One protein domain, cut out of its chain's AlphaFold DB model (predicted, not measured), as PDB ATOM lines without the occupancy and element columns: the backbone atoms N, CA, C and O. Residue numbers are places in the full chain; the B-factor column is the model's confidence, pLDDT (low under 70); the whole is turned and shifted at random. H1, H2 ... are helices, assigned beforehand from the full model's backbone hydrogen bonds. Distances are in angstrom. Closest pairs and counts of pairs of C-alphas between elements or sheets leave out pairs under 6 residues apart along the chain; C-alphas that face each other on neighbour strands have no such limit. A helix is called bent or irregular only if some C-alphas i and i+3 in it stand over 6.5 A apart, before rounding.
ATOM      1  N   GLN A   2     240.456 240.178 214.812       54.69
ATOM      2  CA  GLN A   2     241.414 240.611 215.855       54.69
ATOM      3  C   GLN A   2     242.754 241.163 215.320       54.69
ATOM      4  O   GLN A   2     243.233 242.173 215.815       54.69
ATOM      5  N   GLY A   3     243.334 240.577 214.263       60.56
ATOM      6  CA  GLY A   3     244.613 241.061 213.712       60.56
ATOM      7  C   GLY A   3     244.563 242.470 213.096       60.56
ATOM      8  O   GLY A   3     245.541 243.203 213.175       60.56
ATOM      9  N   ILE A   4     243.417 242.871 212.532       61.12
ATOM     10  CA  ILE A   4     243.234 244.204 211.931       61.12
ATOM     11  C   ILE A   4     243.014 245.252 213.028       61.12
ATOM     12  O   ILE A   4     243.607 246.322 212.962       61.12
ATOM     13  N   ALA A   5     242.232 244.930 214.063       62.03
ATOM     14  CA  ALA A   5     242.037 245.804 215.222       62.03
ATOM     15  C   ALA A   5     243.360 246.081 215.958       62.03
ATOM     16  O   ALA A   5     243.670 247.233 216.253       62.03
ATOM     17  N   ASN A   6     244.194 245.052 216.142       68.88
ATOM     18  CA  ASN A   6     245.522 245.204 216.741       68.88
ATOM     19  C   ASN A   6     246.447 246.081 215.878       68.88
ATOM     20  O   ASN A   6     247.224 246.868 216.408       68.88
ATOM     21  N   MET A   7     246.356 245.982 214.547       66.00
ATOM     22  CA  MET A   7     247.148 246.808 213.633       66.00
ATOM     23  C   MET A   7     246.711 248.280 213.664       66.00
ATOM     24  O   MET A   7     247.566 249.160 213.713       66.00
ATOM     25  N   TRP A   8     245.403 248.555 213.699       66.56
ATOM     26  CA  TRP A   8     244.873 249.915 213.855       66.56
ATOM     27  C   TRP A   8     245.291 250.544 215.179       66.56
ATOM     28  O   TRP A   8     245.770 251.672 215.181       66.56
ATOM     29  N   GLN A   9     245.228 249.793 216.275       67.62
ATOM     30  CA  GLN A   9     245.653 250.277 217.585       67.62
ATOM     31  C   GLN A   9     247.154 250.612 217.619       67.62
ATOM     32  O   GLN A   9     247.560 251.630 218.181       67.62
ATOM     33  N   VAL A  10     247.995 249.804 216.963       69.31
ATOM     34  CA  VAL A  10     249.432 250.087 216.814       69.31
ATOM     35  C   VAL A  10     249.669 251.334 215.957       69.31
ATOM     36  O   VAL A  10     250.536 252.145 216.287       69.31
ATOM     37  N   ILE A  11     248.909 251.516 214.874       66.75
ATOM     38  CA  ILE A  11     248.995 252.712 214.023       66.75
ATOM     39  C   ILE A  11     248.575 253.957 214.807       66.75
ATOM     40  O   ILE A  11     249.312 254.936 214.799       66.75
ATOM     41  N   GLU A  12     247.454 253.920 215.525       65.62
ATOM     42  CA  GLU A  12     246.958 255.036 216.339       65.62
ATOM     43  C   GLU A  12     247.926 255.406 217.468       65.62
ATOM     44  O   GLU A  12     248.187 256.588 217.695       65.62
ATOM     45  N   THR A  13     248.513 254.411 218.138       64.75
ATOM     46  CA  THR A  13     249.477 254.642 219.225       64.75
ATOM     47  C   THR A  13     250.760 255.286 218.699       64.75
ATOM     48  O   THR A  13     251.231 256.284 219.247       64.75
ATOM     49  N   ASN A  14     251.303 254.766 217.592       66.31
ATOM     50  CA  ASN A  14     252.493 255.334 216.958       66.31
ATOM     51  C   ASN A  14     252.221 256.716 216.359       66.31
ATOM     52  O   ASN A  14     253.046 257.617 216.499       66.31
ATOM     53  N   PHE A  15     251.063 256.910 215.728       63.62
ATOM     54  CA  PHE A  15     250.642 258.199 215.190       63.62
ATOM     55  C   PHE A  15     250.517 259.241 216.302       63.62
ATOM     56  O   PHE A  15     251.074 260.328 216.181       63.62
ATOM     57  N   SER A  16     249.889 258.887 217.425       63.03
ATOM     58  CA  SER A  16     249.768 259.766 218.592       63.03
ATOM     59  C   SER A  16     251.136 260.131 219.163       63.03
ATOM     60  O   SER A  16     251.402 261.300 219.425       63.03
ATOM     61  N   TYR A  17     252.046 259.164 219.284       66.50
ATOM     62  CA  TYR A  17     253.402 259.424 219.766       66.50
ATOM     63  C   TYR A  17     254.187 260.358 218.827       66.50
ATOM     64  O   TYR A  17     254.841 261.304 219.271       66.50
ATOM     65  N   ILE A  18     254.085 260.138 217.513       63.53
ATOM     66  CA  ILE A  18     254.733 260.975 216.497       63.53
ATOM     67  C   ILE A  18     254.145 262.394 216.499       63.53
ATOM     68  O   ILE A  18     254.902 263.363 216.496       63.53
ATOM     69  N   CYS A  19     252.821 262.533 216.538       61.91
ATOM     70  CA  CYS A  19     252.138 263.827 216.539       61.91
ATOM     71  C   CYS A  19     252.387 264.629 217.819       61.91
ATOM     72  O   CYS A  19     252.609 265.832 217.733       61.91
ATOM     73  N   VAL A  20     252.396 263.978 218.985       65.06
ATOM     74  CA  VAL A  20     252.539 264.658 220.282       65.06
ATOM     75  C   VAL A  20     253.993 265.019 220.583       65.06
ATOM     76  O   VAL A  20     254.251 266.091 221.124       65.06
ATOM     77  N   TYR A  21     254.956 264.167 220.219       68.62
ATOM     78  CA  TYR A  21     256.356 264.357 220.617       68.62
ATOM     79  C   TYR A  21     257.281 264.688 219.445       68.62
ATOM     80  O   TYR A  21     258.009 265.682 219.490       68.62
ATOM     81  N   ALA A  22     257.260 263.893 218.373       72.00
ATOM     82  CA  ALA A  22     258.226 264.042 217.282       72.00
ATOM     83  C   ALA A  22     257.946 265.272 216.404       72.00
ATOM     84  O   ALA A  22     258.872 265.974 215.988       72.00
ATOM     85  N   PHE A  23     256.675 265.567 216.137       75.88
ATOM     86  CA  PHE A  23     256.281 266.668 215.269       75.88
ATOM     87  C   PHE A  23     256.578 268.051 215.886       75.88
ATOM     88  O   PHE A  23     257.267 268.839 215.229       75.88
ATOM     89  N   PRO A  24     256.210 268.355 217.148       75.94
ATOM     90  CA  PRO A  24     256.560 269.627 217.778       75.94
ATOM     91  C   PRO A  24     258.075 269.796 217.927       75.94
ATOM     92  O   PRO A  24     258.605 270.878 217.666       75.94
ATOM     93  N   PHE A  25     258.790 268.716 218.254       78.31
ATOM     94  CA  PHE A  25     260.251 268.705 218.294       78.31
ATOM     95  C   PHE A  25     260.864 269.085 216.938       78.31
ATOM     96  O   PHE A  25     261.738 269.952 216.866       78.31
ATOM     97  N   SER A  26     260.365 268.492 215.848       81.31
ATOM     98  CA  SER A  26     260.846 268.789 214.497       81.31
ATOM     99  C   SER A  26     260.610 270.249 214.096       81.31
ATOM    100  O   SER A  26     261.491 270.869 213.501       81.31
ATOM    101  N   LEU A  27     259.475 270.843 214.488       83.31
ATOM    102  CA  LEU A  27     259.172 272.251 214.225       83.31
ATOM    103  C   LEU A  27     260.131 273.190 214.955       83.31
ATOM    104  O   LEU A  27     260.611 274.155 214.356       83.31
ATOM    105  N   VAL A  28     260.445 272.902 216.221       82.44
ATOM    106  CA  VAL A  28     261.425 273.679 216.994       82.44
ATOM    107  C   VAL A  28     262.804 273.591 216.349       82.44
ATOM    108  O   VAL A  28     263.464 274.615 216.168       82.44
ATOM    109  N   LEU A  29     263.221 272.397 215.929       83.56
ATOM    110  CA  LEU A  29     264.511 272.181 215.278       83.56
ATOM    111  C   LEU A  29     264.601 272.943 213.944       83.56
ATOM    112  O   LEU A  29     265.569 273.668 213.708       83.56
ATOM    113  N   VAL A  30     263.569 272.858 213.098       86.38
ATOM    114  CA  VAL A  30     263.490 273.610 211.832       86.38
ATOM    115  C   VAL A  30     263.498 275.120 212.083       86.38
ATOM    116  O   VAL A  30     264.208 275.852 211.388       86.38
ATOM    117  N   ALA A  31     262.765 275.598 213.092       85.38
ATOM    118  CA  ALA A  31     262.746 277.008 213.475       85.38
ATOM    119  C   ALA A  31     264.126 277.497 213.942       85.38
ATOM    120  O   ALA A  31     264.566 278.567 213.521       85.38
ATOM    121  N   LEU A  32     264.842 276.704 214.747       84.25
ATOM    122  CA  LEU A  32     266.203 277.016 215.188       84.25
ATOM    123  C   LEU A  32     267.177 277.085 214.006       84.25
ATOM    124  O   LEU A  32     267.890 278.078 213.877       84.25
ATOM    125  N   ILE A  33     267.171 276.097 213.104       85.56
ATOM    126  CA  ILE A  33     268.024 276.113 211.900       85.56
ATOM    127  C   ILE A  33     267.726 277.351 211.044       85.56
ATOM    128  O   ILE A  33     268.641 278.057 210.609       85.56
ATOM    129  N   TYR A  34     266.446 277.655 210.821       86.44
ATOM    130  CA  TYR A  34     266.031 278.830 210.058       86.44
ATOM    131  C   TYR A  34     266.518 280.142 210.690       86.44
ATOM    132  O   TYR A  34     266.971 281.046 209.989       86.44
ATOM    133  N   LEU A  35     266.443 280.255 212.015       82.56
ATOM    134  CA  LEU A  35     266.857 281.456 212.734       82.56
ATOM    135  C   LEU A  35     268.383 281.604 212.808       82.56
ATOM    136  O   LEU A  35     268.872 282.716 212.646       82.56
ATOM    137  N   ILE A  36     269.137 280.512 212.967       82.69
ATOM    138  CA  ILE A  36     270.613 280.522 212.968       82.69
ATOM    139  C   ILE A  36     271.169 280.888 211.586       82.69
ATOM    140  O   ILE A  36     272.184 281.573 211.474       82.69
ATOM    141  N   THR A  37     270.504 280.454 210.513       82.69
ATOM    142  CA  THR A  37     270.909 280.786 209.136       82.69
ATOM    143  C   THR A  37     270.587 282.232 208.746       82.69
ATOM    144  O   THR A  37     271.096 282.733 207.737       82.69
ATOM    145  N   GLN A  38     269.785 282.956 209.536       77.81
ATOM    146  CA  GLN A  38     269.535 284.373 209.299       77.81
ATOM    147  C   GLN A  38     270.741 285.235 209.693       77.81
ATOM    148  O   GLN A  38     271.199 285.261 210.828       77.81
ATOM    149  N   LYS A  39     271.208 286.059 208.749       59.09
ATOM    150  CA  LYS A  39     272.376 286.937 208.932       59.09
ATOM    151  C   LYS A  39     272.130 288.123 209.888       59.09
ATOM    152  O   LYS A  39     273.073 288.837 210.231       59.09
ATOM    153  N   ASN A  40     270.883 288.377 210.297       63.88
ATOM    154  CA  ASN A  40     270.524 289.562 211.075       63.88
ATOM    155  C   ASN A  40     270.800 289.357 212.574       63.88
ATOM    156  O   ASN A  40     270.075 288.651 213.269       63.88
ATOM    157  N   ARG A  41     271.861 290.002 213.074       59.03
ATOM    158  CA  ARG A  41     272.441 289.746 214.403       59.03
ATOM    159  C   ARG A  41     271.660 290.309 215.592       59.03
ATOM    160  O   ARG A  41     272.027 290.021 216.726       59.03
ATOM    161  N   ARG A  42     270.618 291.117 215.367       57.97
ATOM    162  CA  ARG A  42     270.056 291.981 216.422       57.97
ATOM    163  C   ARG A  42     269.365 291.221 217.568       57.97
ATOM    164  O   ARG A  42     269.300 291.765 218.659       57.97
ATOM    165  N   ASN A  43     268.948 289.965 217.353       63.25
ATOM    166  CA  ASN A  43     268.184 289.166 218.328       63.25
ATOM    167  C   ASN A  43     268.775 287.767 218.615       63.25
ATOM    168  O   ASN A  43     268.067 286.889 219.108       63.25
ATOM    169  N   HIS A  44     270.064 287.529 218.332       70.81
ATOM    170  CA  HIS A  44     270.669 286.202 218.527       70.81
ATOM    171  C   HIS A  44     270.668 285.715 219.984       70.81
ATOM    172  O   HIS A  44     270.618 284.511 220.204       70.81
ATOM    173  N   ASN A  45     270.639 286.609 220.978       73.12
ATOM    174  CA  ASN A  45     270.636 286.219 222.393       73.12
ATOM    175  C   ASN A  45     269.433 285.335 222.763       73.12
ATOM    176  O   ASN A  45     269.600 284.348 223.472       73.12
ATOM    177  N   TYR A  46     268.240 285.634 222.236       71.00
ATOM    178  CA  TYR A  46     267.044 284.815 222.467       71.00
ATOM    179  C   TYR A  46     267.120 283.463 221.751       71.00
ATOM    180  O   TYR A  46     266.646 282.459 222.276       71.00
ATOM    181  N   ILE A  47     267.759 283.424 220.579       77.06
ATOM    182  CA  ILE A  47     267.998 282.188 219.825       77.06
ATOM    183  C   ILE A  47     268.990 281.299 220.582       77.06
ATOM    184  O   ILE A  47     268.770 280.096 220.692       77.06
ATOM    185  N   TYR A  48     270.048 281.877 221.157       80.44
ATOM    186  CA  TYR A  48     270.996 281.138 221.987       80.44
ATOM    187  C   TYR A  48     270.352 280.631 223.274       80.44
ATOM    188  O   TYR A  48     270.529 279.464 223.598       80.44
ATOM    189  N   LEU A  49     269.559 281.454 223.968       78.06
ATOM    190  CA  LEU A  49     268.807 281.021 225.148       78.06
ATOM    191  C   LEU A  49     267.902 279.829 224.821       78.06
ATOM    192  O   LEU A  49     267.921 278.822 225.520       78.06
ATOM    193  N   ALA A  50     267.152 279.921 223.726       78.50
ATOM    194  CA  ALA A  50     266.315 278.835 223.247       78.50
ATOM    195  C   ALA A  50     267.100 277.565 222.911       78.50
ATOM    196  O   ALA A  50     266.663 276.470 223.251       78.50
ATOM    197  N   LEU A  51     268.257 277.706 222.265       82.38
ATOM    198  CA  LEU A  51     269.134 276.588 221.938       82.38
ATOM    199  C   LEU A  51     269.676 275.927 223.209       82.38
ATOM    200  O   LEU A  51     269.663 274.703 223.301       82.38
ATOM    201  N   VAL A  52     270.092 276.710 224.209       83.56
ATOM    202  CA  VAL A  52     270.529 276.182 225.512       83.56
ATOM    203  C   VAL A  52     269.388 275.441 226.204       83.56
ATOM    204  O   VAL A  52     269.591 274.316 226.650       83.56
ATOM    205  N   LEU A  53     268.184 276.015 226.252       79.00
ATOM    206  CA  LEU A  53     267.025 275.356 226.861       79.00
ATOM    207  C   LEU A  53     266.635 274.067 226.122       79.00
ATOM    208  O   LEU A  53     266.297 273.074 226.758       79.00
ATOM    209  N   PHE A  54     266.749 274.049 224.794       79.12
ATOM    210  CA  PHE A  54     266.516 272.855 223.984       79.12
ATOM    211  C   PHE A  54     267.571 271.764 224.224       79.12
ATOM    212  O   PHE A  54     267.236 270.587 224.324       79.12
ATOM    213  N   LEU A  55     268.847 272.136 224.376       81.31
ATOM    214  CA  LEU A  55     269.910 271.194 224.745       81.31
ATOM    215  C   LEU A  55     269.736 270.657 226.168       81.31
ATOM    216  O   LEU A  55     269.977 269.476 226.404       81.31
ATOM    217  N   LEU A  56     269.296 271.499 227.105       78.94
ATOM    218  CA  LEU A  56     268.957 271.079 228.465       78.94
ATOM    219  C   LEU A  56     267.790 270.088 228.464       78.94
ATOM    220  O   LEU A  56     267.854 269.086 229.169       78.94
ATOM    221  N   TRP A  57     266.777 270.313 227.625       73.94
ATOM    222  CA  TRP A  57     265.662 269.381 227.442       73.94
ATOM    223  C   TRP A  57     266.117 267.999 226.936       73.94
ATOM    224  O   TRP A  57     265.596 266.984 227.387       73.94
ATOM    225  N   LEU A  58     267.129 267.944 226.061       74.75
ATOM    226  CA  LEU A  58     267.733 266.691 225.583       74.75
ATOM    227  C   LEU A  58     268.694 266.035 226.589       74.75
ATOM    228  O   LEU A  58     269.095 264.887 226.395       74.75
ATOM    229  N   CYS A  59     269.114 266.748 227.636       79.75
ATOM    230  CA  CYS A  59     270.125 266.264 228.564       79.75
ATOM    231  C   CYS A  59     269.503 265.319 229.612       79.75
ATOM    232  O   CYS A  59     268.737 265.775 230.467       79.75
ATOM    233  N   PRO A  60     269.877 264.022 229.638       76.19
ATOM    234  CA  PRO A  60     269.289 263.063 230.576       76.19
ATOM    235  C   PRO A  60     269.612 263.400 232.039       76.19
ATOM    236  O   PRO A  60     268.793 263.168 232.920       76.19
ATOM    237  N   PHE A  61     270.772 264.008 232.311       78.88
ATOM    238  CA  PHE A  61     271.151 264.426 233.664       78.88
ATOM    239  C   PHE A  61     270.252 265.547 234.202       78.88
ATOM    240  O   PHE A  61     269.849 265.528 235.368       78.88
ATOM    241  N   PHE A  62     269.906 266.512 233.346       76.00
ATOM    242  CA  PHE A  62     269.008 267.601 233.717       76.00
ATOM    243  C   PHE A  62     267.585 267.084 233.937       76.00
ATOM    244  O   PHE A  62     266.955 267.435 234.932       76.00
ATOM    245  N   ALA A  63     267.130 266.164 233.081       72.31
ATOM    246  CA  ALA A  63     265.847 265.495 233.250       72.31
ATOM    247  C   ALA A  63     265.736 264.743 234.583       72.31
ATOM    248  O   ALA A  63     264.789 264.976 235.325       72.31
ATOM    249  N   VAL A  64     266.723 263.914 234.934       74.69
ATOM    250  CA  VAL A  64     266.734 263.187 236.219       74.69
ATOM    251  C   VAL A  64     266.739 264.154 237.404       74.69
ATOM    252  O   VAL A  64     265.982 263.975 238.354       74.69
ATOM    253  N   SER A  65     267.556 265.206 237.340       77.94
ATOM    254  CA  SER A  65     267.641 266.208 238.411       77.94
ATOM    255  C   SER A  65     266.307 266.914 238.642       77.94
ATOM    256  O   SER A  65     265.921 267.156 239.781       77.94
ATOM    257  N   MET A  66     265.588 267.223 237.565       72.81
ATOM    258  CA  MET A  66     264.313 267.928 237.634       72.81
ATOM    259  C   MET A  66     263.162 267.006 238.024       72.81
ATOM    260  O   MET A  66     262.355 267.397 238.855       72.81
ATOM    261  N   MET A  67     263.132 265.765 237.531       70.94
ATOM    262  CA  MET A  67     262.165 264.751 237.970       70.94
ATOM    263  C   MET A  67     262.259 264.470 239.476       70.94
ATOM    264  O   MET A  67     261.242 264.207 240.104       70.94
ATOM    265  N   ASN A  68     263.455 264.569 240.064       72.94
ATOM    266  CA  ASN A  68     263.646 264.461 241.514       72.94
ATOM    267  C   ASN A  68     263.229 265.728 242.283       72.94
ATOM    268  O   ASN A  68     263.018 265.662 243.491       72.94
ATOM    269  N   PHE A  69     263.154 266.884 241.614       70.69
ATOM    270  CA  PHE A  69     262.846 268.179 242.229       70.69
ATOM    271  C   PHE A  69     261.358 268.550 242.123       70.69
ATOM    272  O   PHE A  69     260.823 269.211 243.009       70.69
ATOM    273  N   SER A  70     260.680 268.136 241.050       59.47
ATOM    274  CA  SER A  70     259.250 268.364 240.832       59.47
ATOM    275  C   SER A  70     258.441 267.110 241.151       59.47
ATOM    276  O   SER A  70     258.663 266.065 240.539       59.47
ATOM    277  N   TRP A  71     257.453 267.228 242.044       50.94
ATOM    278  CA  TRP A  71     256.364 266.252 242.128       50.94
ATOM    279  C   TRP A  71     255.706 266.130 240.741       50.94
ATOM    280  O   TRP A  71     255.379 267.142 240.128       50.94
ATOM    281  N   GLU A  72     255.558 264.891 240.262       56.91
ATOM    282  CA  GLU A  72     255.009 264.496 238.950       56.91
ATOM    283  C   GLU A  72     255.942 264.734 237.738       56.91
ATOM    284  O   GLU A  72     255.928 265.764 237.063       56.91
ATOM    285  N   GLY A  73     256.738 263.710 237.406       56.03
ATOM    286  CA  GLY A  73     257.787 263.744 236.372       56.03
ATOM    287  C   GLY A  73     257.348 264.064 234.931       56.03
ATOM    288  O   GLY A  73     258.207 264.343 234.094       56.03
ATOM    289  N   GLU A  74     256.049 264.077 234.615       59.78
ATOM    290  CA  GLU A  74     255.553 264.472 233.286       59.78
ATOM    291  C   GLU A  74     255.445 265.991 233.089       59.78
ATOM    292  O   GLU A  74     255.559 266.482 231.959       59.78
ATOM    293  N   ALA A  75     255.217 266.757 234.161       62.62
ATOM    294  CA  ALA A  75     254.992 268.202 234.070       62.62
ATOM    295  C   ALA A  75     256.258 268.952 233.621       62.62
ATOM    296  O   ALA A  75     256.192 269.919 232.855       62.62
ATOM    297  N   TYR A  76     257.420 268.444 234.030       66.69
ATOM    298  CA  TYR A  76     258.732 268.993 233.707       66.69
ATOM    299  C   TYR A  76     258.999 269.082 232.193       66.69
ATOM    300  O   TYR A  76     259.344 270.151 231.677       66.69
ATOM    301  N   TYR A  77     258.792 267.981 231.461       65.56
ATOM    302  CA  TYR A  77     259.057 267.935 230.019       65.56
ATOM    303  C   TYR A  77     258.144 268.881 229.238       65.56
ATOM    304  O   TYR A  77     258.582 269.478 228.251       65.56
ATOM    305  N   LYS A  78     256.898 269.055 229.698       70.88
ATOM    306  CA  LYS A  78     255.919 269.970 229.097       70.88
ATOM    307  C   LYS A  78     256.329 271.427 229.314       70.88
ATOM    308  O   LYS A  78     256.340 272.193 228.353       70.88
ATOM    309  N   ALA A  79     256.729 271.804 230.530       67.50
ATOM    310  CA  ALA A  79     257.112 273.178 230.868       67.50
ATOM    311  C   ALA A  79     258.364 273.651 230.108       67.50
ATOM    312  O   ALA A  79     258.369 274.737 229.522       67.50
ATOM    313  N   LEU A  80     259.404 272.815 230.057       67.00
ATOM    314  CA  LEU A  80     260.629 273.125 229.316       67.00
ATOM    315  C   LEU A  80     260.452 273.129 227.804       67.00
ATOM    316  O   LEU A  80     261.234 273.772 227.115       67.00
ATOM    317  N   PHE A  81     259.463 272.411 227.276       70.31
ATOM    318  CA  PHE A  81     259.148 272.470 225.857       70.31
ATOM    319  C   PHE A  81     258.325 273.722 225.519       70.31
ATOM    320  O   PHE A  81     258.627 274.419 224.551       70.31
ATOM    321  N   LEU A  82     257.317 274.048 226.335       72.06
ATOM    322  CA  LEU A  82     256.395 275.162 226.097       72.06
ATOM    323  C   LEU A  82     257.104 276.517 226.052       72.06
ATOM    324  O   LEU A  82     256.891 277.287 225.118       72.06
ATOM    325  N   ILE A  83     257.957 276.805 227.035       71.06
ATOM    326  CA  ILE A  83     258.539 278.141 227.214       71.06
ATOM    327  C   ILE A  83     259.475 278.528 226.044       71.06
ATOM    328  O   ILE A  83     259.216 279.534 225.379       71.06
ATOM    329  N   PRO A  84     260.538 277.766 225.727       71.56
ATOM    330  CA  PRO A  84     261.406 278.060 224.589       71.56
ATOM    331  C   PRO A  84     260.811 277.617 223.248       71.56
ATOM    332  O   PRO A  84     260.936 278.341 222.262       71.56
ATOM    333  N   GLY A  85     260.169 276.449 223.180       76.19
ATOM    334  CA  GLY A  85     259.746 275.848 221.916       76.19
ATOM    335  C   GLY A  85     258.678 276.675 221.208       76.19
ATOM    336  O   GLY A  85     258.817 276.986 220.021       76.19
ATOM    337  N   VAL A  86     257.649 277.113 221.939       81.06
ATOM    338  CA  VAL A  86     256.567 277.935 221.373       81.06
ATOM    339  C   VAL A  86     257.076 279.328 221.009       81.06
ATOM    340  O   VAL A  86     256.786 279.825 219.922       81.06
ATOM    341  N   GLY A  87     257.891 279.948 221.867       80.12
ATOM    342  CA  GLY A  87     258.431 281.285 221.602       80.12
ATOM    343  C   GLY A  87     259.281 281.344 220.327       80.12
ATOM    344  O   GLY A  87     259.117 282.241 219.496       80.12
ATOM    345  N   VAL A  88     260.158 280.359 220.129       83.00
ATOM    346  CA  VAL A  88     261.078 280.293 218.979       83.00
ATOM    347  C   VAL A  88     260.341 279.994 217.686       83.00
ATOM    348  O   VAL A  88     260.598 280.638 216.667       83.00
ATOM    349  N   THR A  89     259.420 279.033 217.719       84.75
ATOM    350  CA  THR A  89     258.616 278.665 216.547       84.75
ATOM    351  C   THR A  89     257.713 279.817 216.121       84.75
ATOM    352  O   THR A  89     257.691 280.157 214.936       84.75
ATOM    353  N   ALA A  90     257.064 280.505 217.065       85.56
ATOM    354  CA  ALA A  90     256.272 281.700 216.781       85.56
ATOM    355  C   ALA A  90     257.123 282.822 216.164       85.56
ATOM    356  O   ALA A  90     256.744 283.402 215.143       85.56
ATOM    357  N   TYR A  91     258.306 283.100 216.721       84.69
ATOM    358  CA  TYR A  91     259.204 284.122 216.176       84.69
ATOM    359  C   TYR A  91     259.691 283.778 214.760       84.69
ATOM    360  O   TYR A  91     259.690 284.639 213.874       84.69
ATOM    361  N   ALA A  92     260.059 282.516 214.515       85.62
ATOM    362  CA  ALA A  92     260.440 282.036 213.188       85.62
ATOM    363  C   ALA A  92     259.293 282.192 212.176       85.62
ATOM    364  O   ALA A  92     259.522 282.688 211.069       85.62
ATOM    365  N   LEU A  93     258.059 281.851 212.565       87.62
ATOM    366  CA  LEU A  93     256.864 282.019 211.734       87.62
ATOM    367  C   LEU A  93     256.602 283.487 211.385       87.62
ATOM    368  O   LEU A  93     256.332 283.790 210.225       87.62
ATOM    369  N   VAL A  94     256.740 284.411 212.342       86.81
ATOM    370  CA  VAL A  94     256.580 285.858 212.095       86.81
ATOM    371  C   VAL A  94     257.656 286.377 211.137       86.81
ATOM    372  O   VAL A  94     257.353 287.121 210.200       86.81
ATOM    373  N   CYS A  95     258.908 285.948 211.317       84.12
ATOM    374  CA  CYS A  95     260.003 286.287 210.407       84.12
ATOM    375  C   CYS A  95     259.737 285.783 208.982       84.12
ATOM    376  O   CYS A  95     260.007 286.494 208.010       84.12
ATOM    377  N   LEU A  96     259.192 284.570 208.853       85.62
ATOM    378  CA  LEU A  96     258.845 283.982 207.566       85.62
ATOM    379  C   LEU A  96     257.656 284.713 206.929       85.62
ATOM    380  O   LEU A  96     257.717 285.068 205.752       85.62
ATOM    381  N   TYR A  97     256.629 285.038 207.717       86.38
ATOM    382  CA  TYR A  97     255.458 285.799 207.285       86.38
ATOM    383  C   TYR A  97     255.827 287.169 206.708       86.38
ATOM    384  O   TYR A  97     255.303 287.556 205.664       86.38
ATOM    385  N   HIS A  98     256.756 287.894 207.343       83.94
ATOM    386  CA  HIS A  98     257.171 289.221 206.875       83.94
ATOM    387  C   HIS A  98     257.822 289.188 205.481       83.94
ATOM    388  O   HIS A  98     257.770 290.171 204.746       83.94
ATOM    389  N   ARG A  99     258.397 288.045 205.082       82.81
ATOM    390  CA  ARG A  99     258.988 287.847 203.749       82.81
ATOM    391  C   ARG A  99     257.960 287.488 202.674       82.81
ATOM    392  O   ARG A  99     258.273 287.576 201.489       82.81
ATOM    393  N   ILE A 100     256.751 287.076 203.053       86.69
ATOM    394  CA  ILE A 100     255.699 286.678 202.113       86.69
ATOM    395  C   ILE A 100     254.866 287.904 201.737       86.69
ATOM    396  O   ILE A 100     254.281 288.572 202.591       86.69
ATOM    397  N   THR A 101     254.751 288.180 200.439       81.44
ATOM    398  CA  THR A 101     253.951 289.292 199.905       81.44
ATOM    399  C   THR A 101     252.771 288.799 199.056       81.44
ATOM    400  O   THR A 101     252.775 287.695 198.505       81.44
ATOM    401  N   GLY A 102     251.717 289.620 198.975       83.38
ATOM    402  CA  GLY A 102     250.544 289.368 198.130       83.38
ATOM    403  C   GLY A 102     249.625 288.230 198.599       83.38
ATOM    404  O   GLY A 102     249.555 287.895 199.782       83.38
ATOM    405  N   LYS A 103     248.905 287.618 197.643       78.69
ATOM    406  CA  LYS A 103     247.871 286.585 197.883       78.69
ATOM    407  C   LYS A 103     248.401 285.309 198.560       78.69
ATOM    408  O   LYS A 103     247.625 284.555 199.137       78.69
ATOM    409  N   LYS A 104     249.723 285.094 198.560       84.69
ATOM    410  CA  LYS A 104     250.390 283.953 199.214       84.69
ATOM    411  C   LYS A 104     250.315 284.001 200.748       84.69
ATOM    412  O   LYS A 104     250.507 282.973 201.389       84.69
ATOM    413  N   LYS A 105     249.985 285.156 201.342       86.75
ATOM    414  CA  LYS A 105     249.793 285.295 202.797       86.75
ATOM    415  C   LYS A 105     248.647 284.439 203.340       86.75
ATOM    416  O   LYS A 105     248.774 283.885 204.424       86.75
ATOM    417  N   TRP A 106     247.555 284.306 202.585       85.00
ATOM    418  CA  TRP A 106     246.429 283.452 202.978       85.00
ATOM    419  C   TRP A 106     246.813 281.973 202.969       85.00
ATOM    420  O   TRP A 106     246.551 281.265 203.935       85.00
ATOM    421  N   ALA A 107     247.521 281.531 201.926       88.00
ATOM    422  CA  ALA A 107     248.034 280.165 201.848       88.00
ATOM    423  C   ALA A 107     248.999 279.837 203.002       88.00
ATOM    424  O   ALA A 107     248.967 278.731 203.533       88.00
ATOM    425  N   PHE A 108     249.818 280.805 203.430       89.38
ATOM    426  CA  PHE A 108     250.688 280.643 204.594       89.38
ATOM    427  C   PHE A 108     249.896 280.405 205.888       89.38
ATOM    428  O   PHE A 108     250.195 279.458 206.606       89.38
ATOM    429  N   TRP A 109     248.859 281.201 206.166       86.25
ATOM    430  CA  TRP A 109     248.033 281.001 207.364       86.25
ATOM    431  C   TRP A 109     247.298 279.662 207.364       86.25
ATOM    432  O   TRP A 109     247.256 278.997 208.395       86.25
ATOM    433  N   ILE A 110     246.787 279.232 206.207       89.69
ATOM    434  CA  ILE A 110     246.159 277.913 206.062       89.69
ATOM    435  C   ILE A 110     247.176 276.801 206.352       89.69
ATOM    436  O   ILE A 110     246.865 275.864 207.081       89.69
ATOM    437  N   MET A 111     248.406 276.917 205.842       89.50
ATOM    438  CA  MET A 111     249.473 275.956 206.130       89.50
ATOM    439  C   MET A 111     249.799 275.905 207.629       89.50
ATOM    440  O   MET A 111     249.857 274.819 208.197       89.50
ATOM    441  N   VAL A 112     249.975 277.058 208.281       87.75
ATOM    442  CA  VAL A 112     250.262 277.126 209.725       87.75
ATOM    443  C   VAL A 112     249.132 276.501 210.538       87.75
ATOM    444  O   VAL A 112     249.397 275.729 211.461       87.75
ATOM    445  N   PHE A 113     247.881 276.781 210.170       87.12
ATOM    446  CA  PHE A 113     246.716 276.171 210.796       87.12
ATOM    447  C   PHE A 113     246.768 274.644 210.672       87.12
ATOM    448  O   PHE A 113     246.770 273.961 211.690       87.12
ATOM    449  N   LEU A 114     246.922 274.106 209.458       87.44
ATOM    450  CA  LEU A 114     246.985 272.659 209.223       87.44
ATOM    451  C   LEU A 114     248.135 271.979 209.979       87.44
ATOM    452  O   LEU A 114     247.928 270.927 210.576       87.44
ATOM    453  N   LEU A 115     249.328 272.583 210.007       84.75
ATOM    454  CA  LEU A 115     250.465 272.058 210.775       84.75
ATOM    455  C   LEU A 115     250.159 272.023 212.277       84.75
ATOM    456  O   LEU A 115     250.479 271.046 212.945       84.75
ATOM    457  N   THR A 116     249.498 273.055 212.804       81.12
ATOM    458  CA  THR A 116     249.102 273.101 214.220       81.12
ATOM    459  C   THR A 116     248.088 272.004 214.542       81.12
ATOM    460  O   THR A 116     248.226 271.324 215.550       81.12
ATOM    461  N   GLN A 117     247.114 271.776 213.658       82.25
ATOM    462  CA  GLN A 117     246.111 270.723 213.832       82.25
ATOM    463  C   GLN A 117     246.715 269.310 213.795       82.25
ATOM    464  O   GLN A 117     246.312 268.435 214.561       82.25
ATOM    465  N   LEU A 118     247.711 269.098 212.927       77.62
ATOM    466  CA  LEU A 118     248.470 267.847 212.868       77.62
ATOM    467  C   LEU A 118     249.270 267.606 214.155       77.62
ATOM    468  O   LEU A 118     249.326 266.469 214.621       77.62
ATOM    469  N   ALA A 119     249.839 268.660 214.751       71.88
ATOM    470  CA  ALA A 119     250.523 268.571 216.043       71.88
ATOM    471  C   ALA A 119     249.567 268.184 217.180       71.88
ATOM    472  O   ALA A 119     249.933 267.427 218.072       71.88
ATOM    473  N   THR A 120     248.328 268.681 217.148       67.94
ATOM    474  CA  THR A 120     247.305 268.369 218.157       67.94
ATOM    475  C   THR A 120     246.524 267.091 217.850       67.94
ATOM    476  O   THR A 120     245.577 266.784 218.562       67.94
ATOM    477  N   GLY A 121     246.869 266.357 216.784       66.31
ATOM    478  CA  GLY A 121     246.220 265.096 216.408       66.31
ATOM    479  C   GLY A 121     244.733 265.213 216.055       66.31
ATOM    480  O   GLY A 121     244.045 264.199 216.048       66.31
TER     481      GLY A 121
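This is residues 2 to 121 of the 240 residues of an uncharacterized protein of Roseburia sp. CAG:182 (UniProt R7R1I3). The long helix H4 runs through the middle of a loose, flat helical assembly, with H2 packed along part of it, H1b crossing it and H5 folding back beside it across a gap. The short H3 sits at one end of H2 and H4, and residues 2 to 14 of H1 stick out as a free arm. The 120 printed residues hold five named helices, H1 to H5 in chain order, and no named strand: all helix. H1b, H2, H4 and H5 form a loose up-and-down bundle, each running against the one before it. The radius of gyration of the C-alphas is 17.6 A, and the spans are 52 by 40 by 21 A.

H1, residues 2 to 36, was assigned as one helix by its hydrogen bonds but is bent: C-alphas 20 and 23 are 6.6 A apart. Its arms are H1a, residues 2 to 20, 26.9 A, from C-alpha 2 at (241.414, 240.611, 215.855), and H1b, residues 23 to 36, 20.1 A. H2, residues 41 to 58, 26.1 A, is irregular, with C-alphas 42 and 45 8.3 A apart. H3 is residues 60 to 67; H4, residues 73 to 99, 40.6 A, has a kink of 25 degrees near residue 83; H5, residues 104 to 119, 22.8 A, ends at (250.523, 268.571, 216.043).

H4 touches H2 at a shallow tilt of 29 degrees, opposite ways, closest at C-alphas 84 and 50, 5.1 A. H1b touches H4 at a steep tilt of 49 degrees, closest at C-alphas 31 and 89, 5.4 A. H3 touches H4, closest at C-alphas 67 and 73, 4.8 A. H4 and H5 are close but not clearly touching. Every O i to N i+4 pair is within hydrogen-bond range in H1a, H1b, H3 and H5, against 11 of 14 in H2 and 18 of 23 in H4.

C-alphas 2 and 42 are the farthest apart, 58.8 A. The printed part has no cut, and its four links are tight. Mean pLDDT of the printed part is 75.1; 37 residues are under 70, among them 2 to 21.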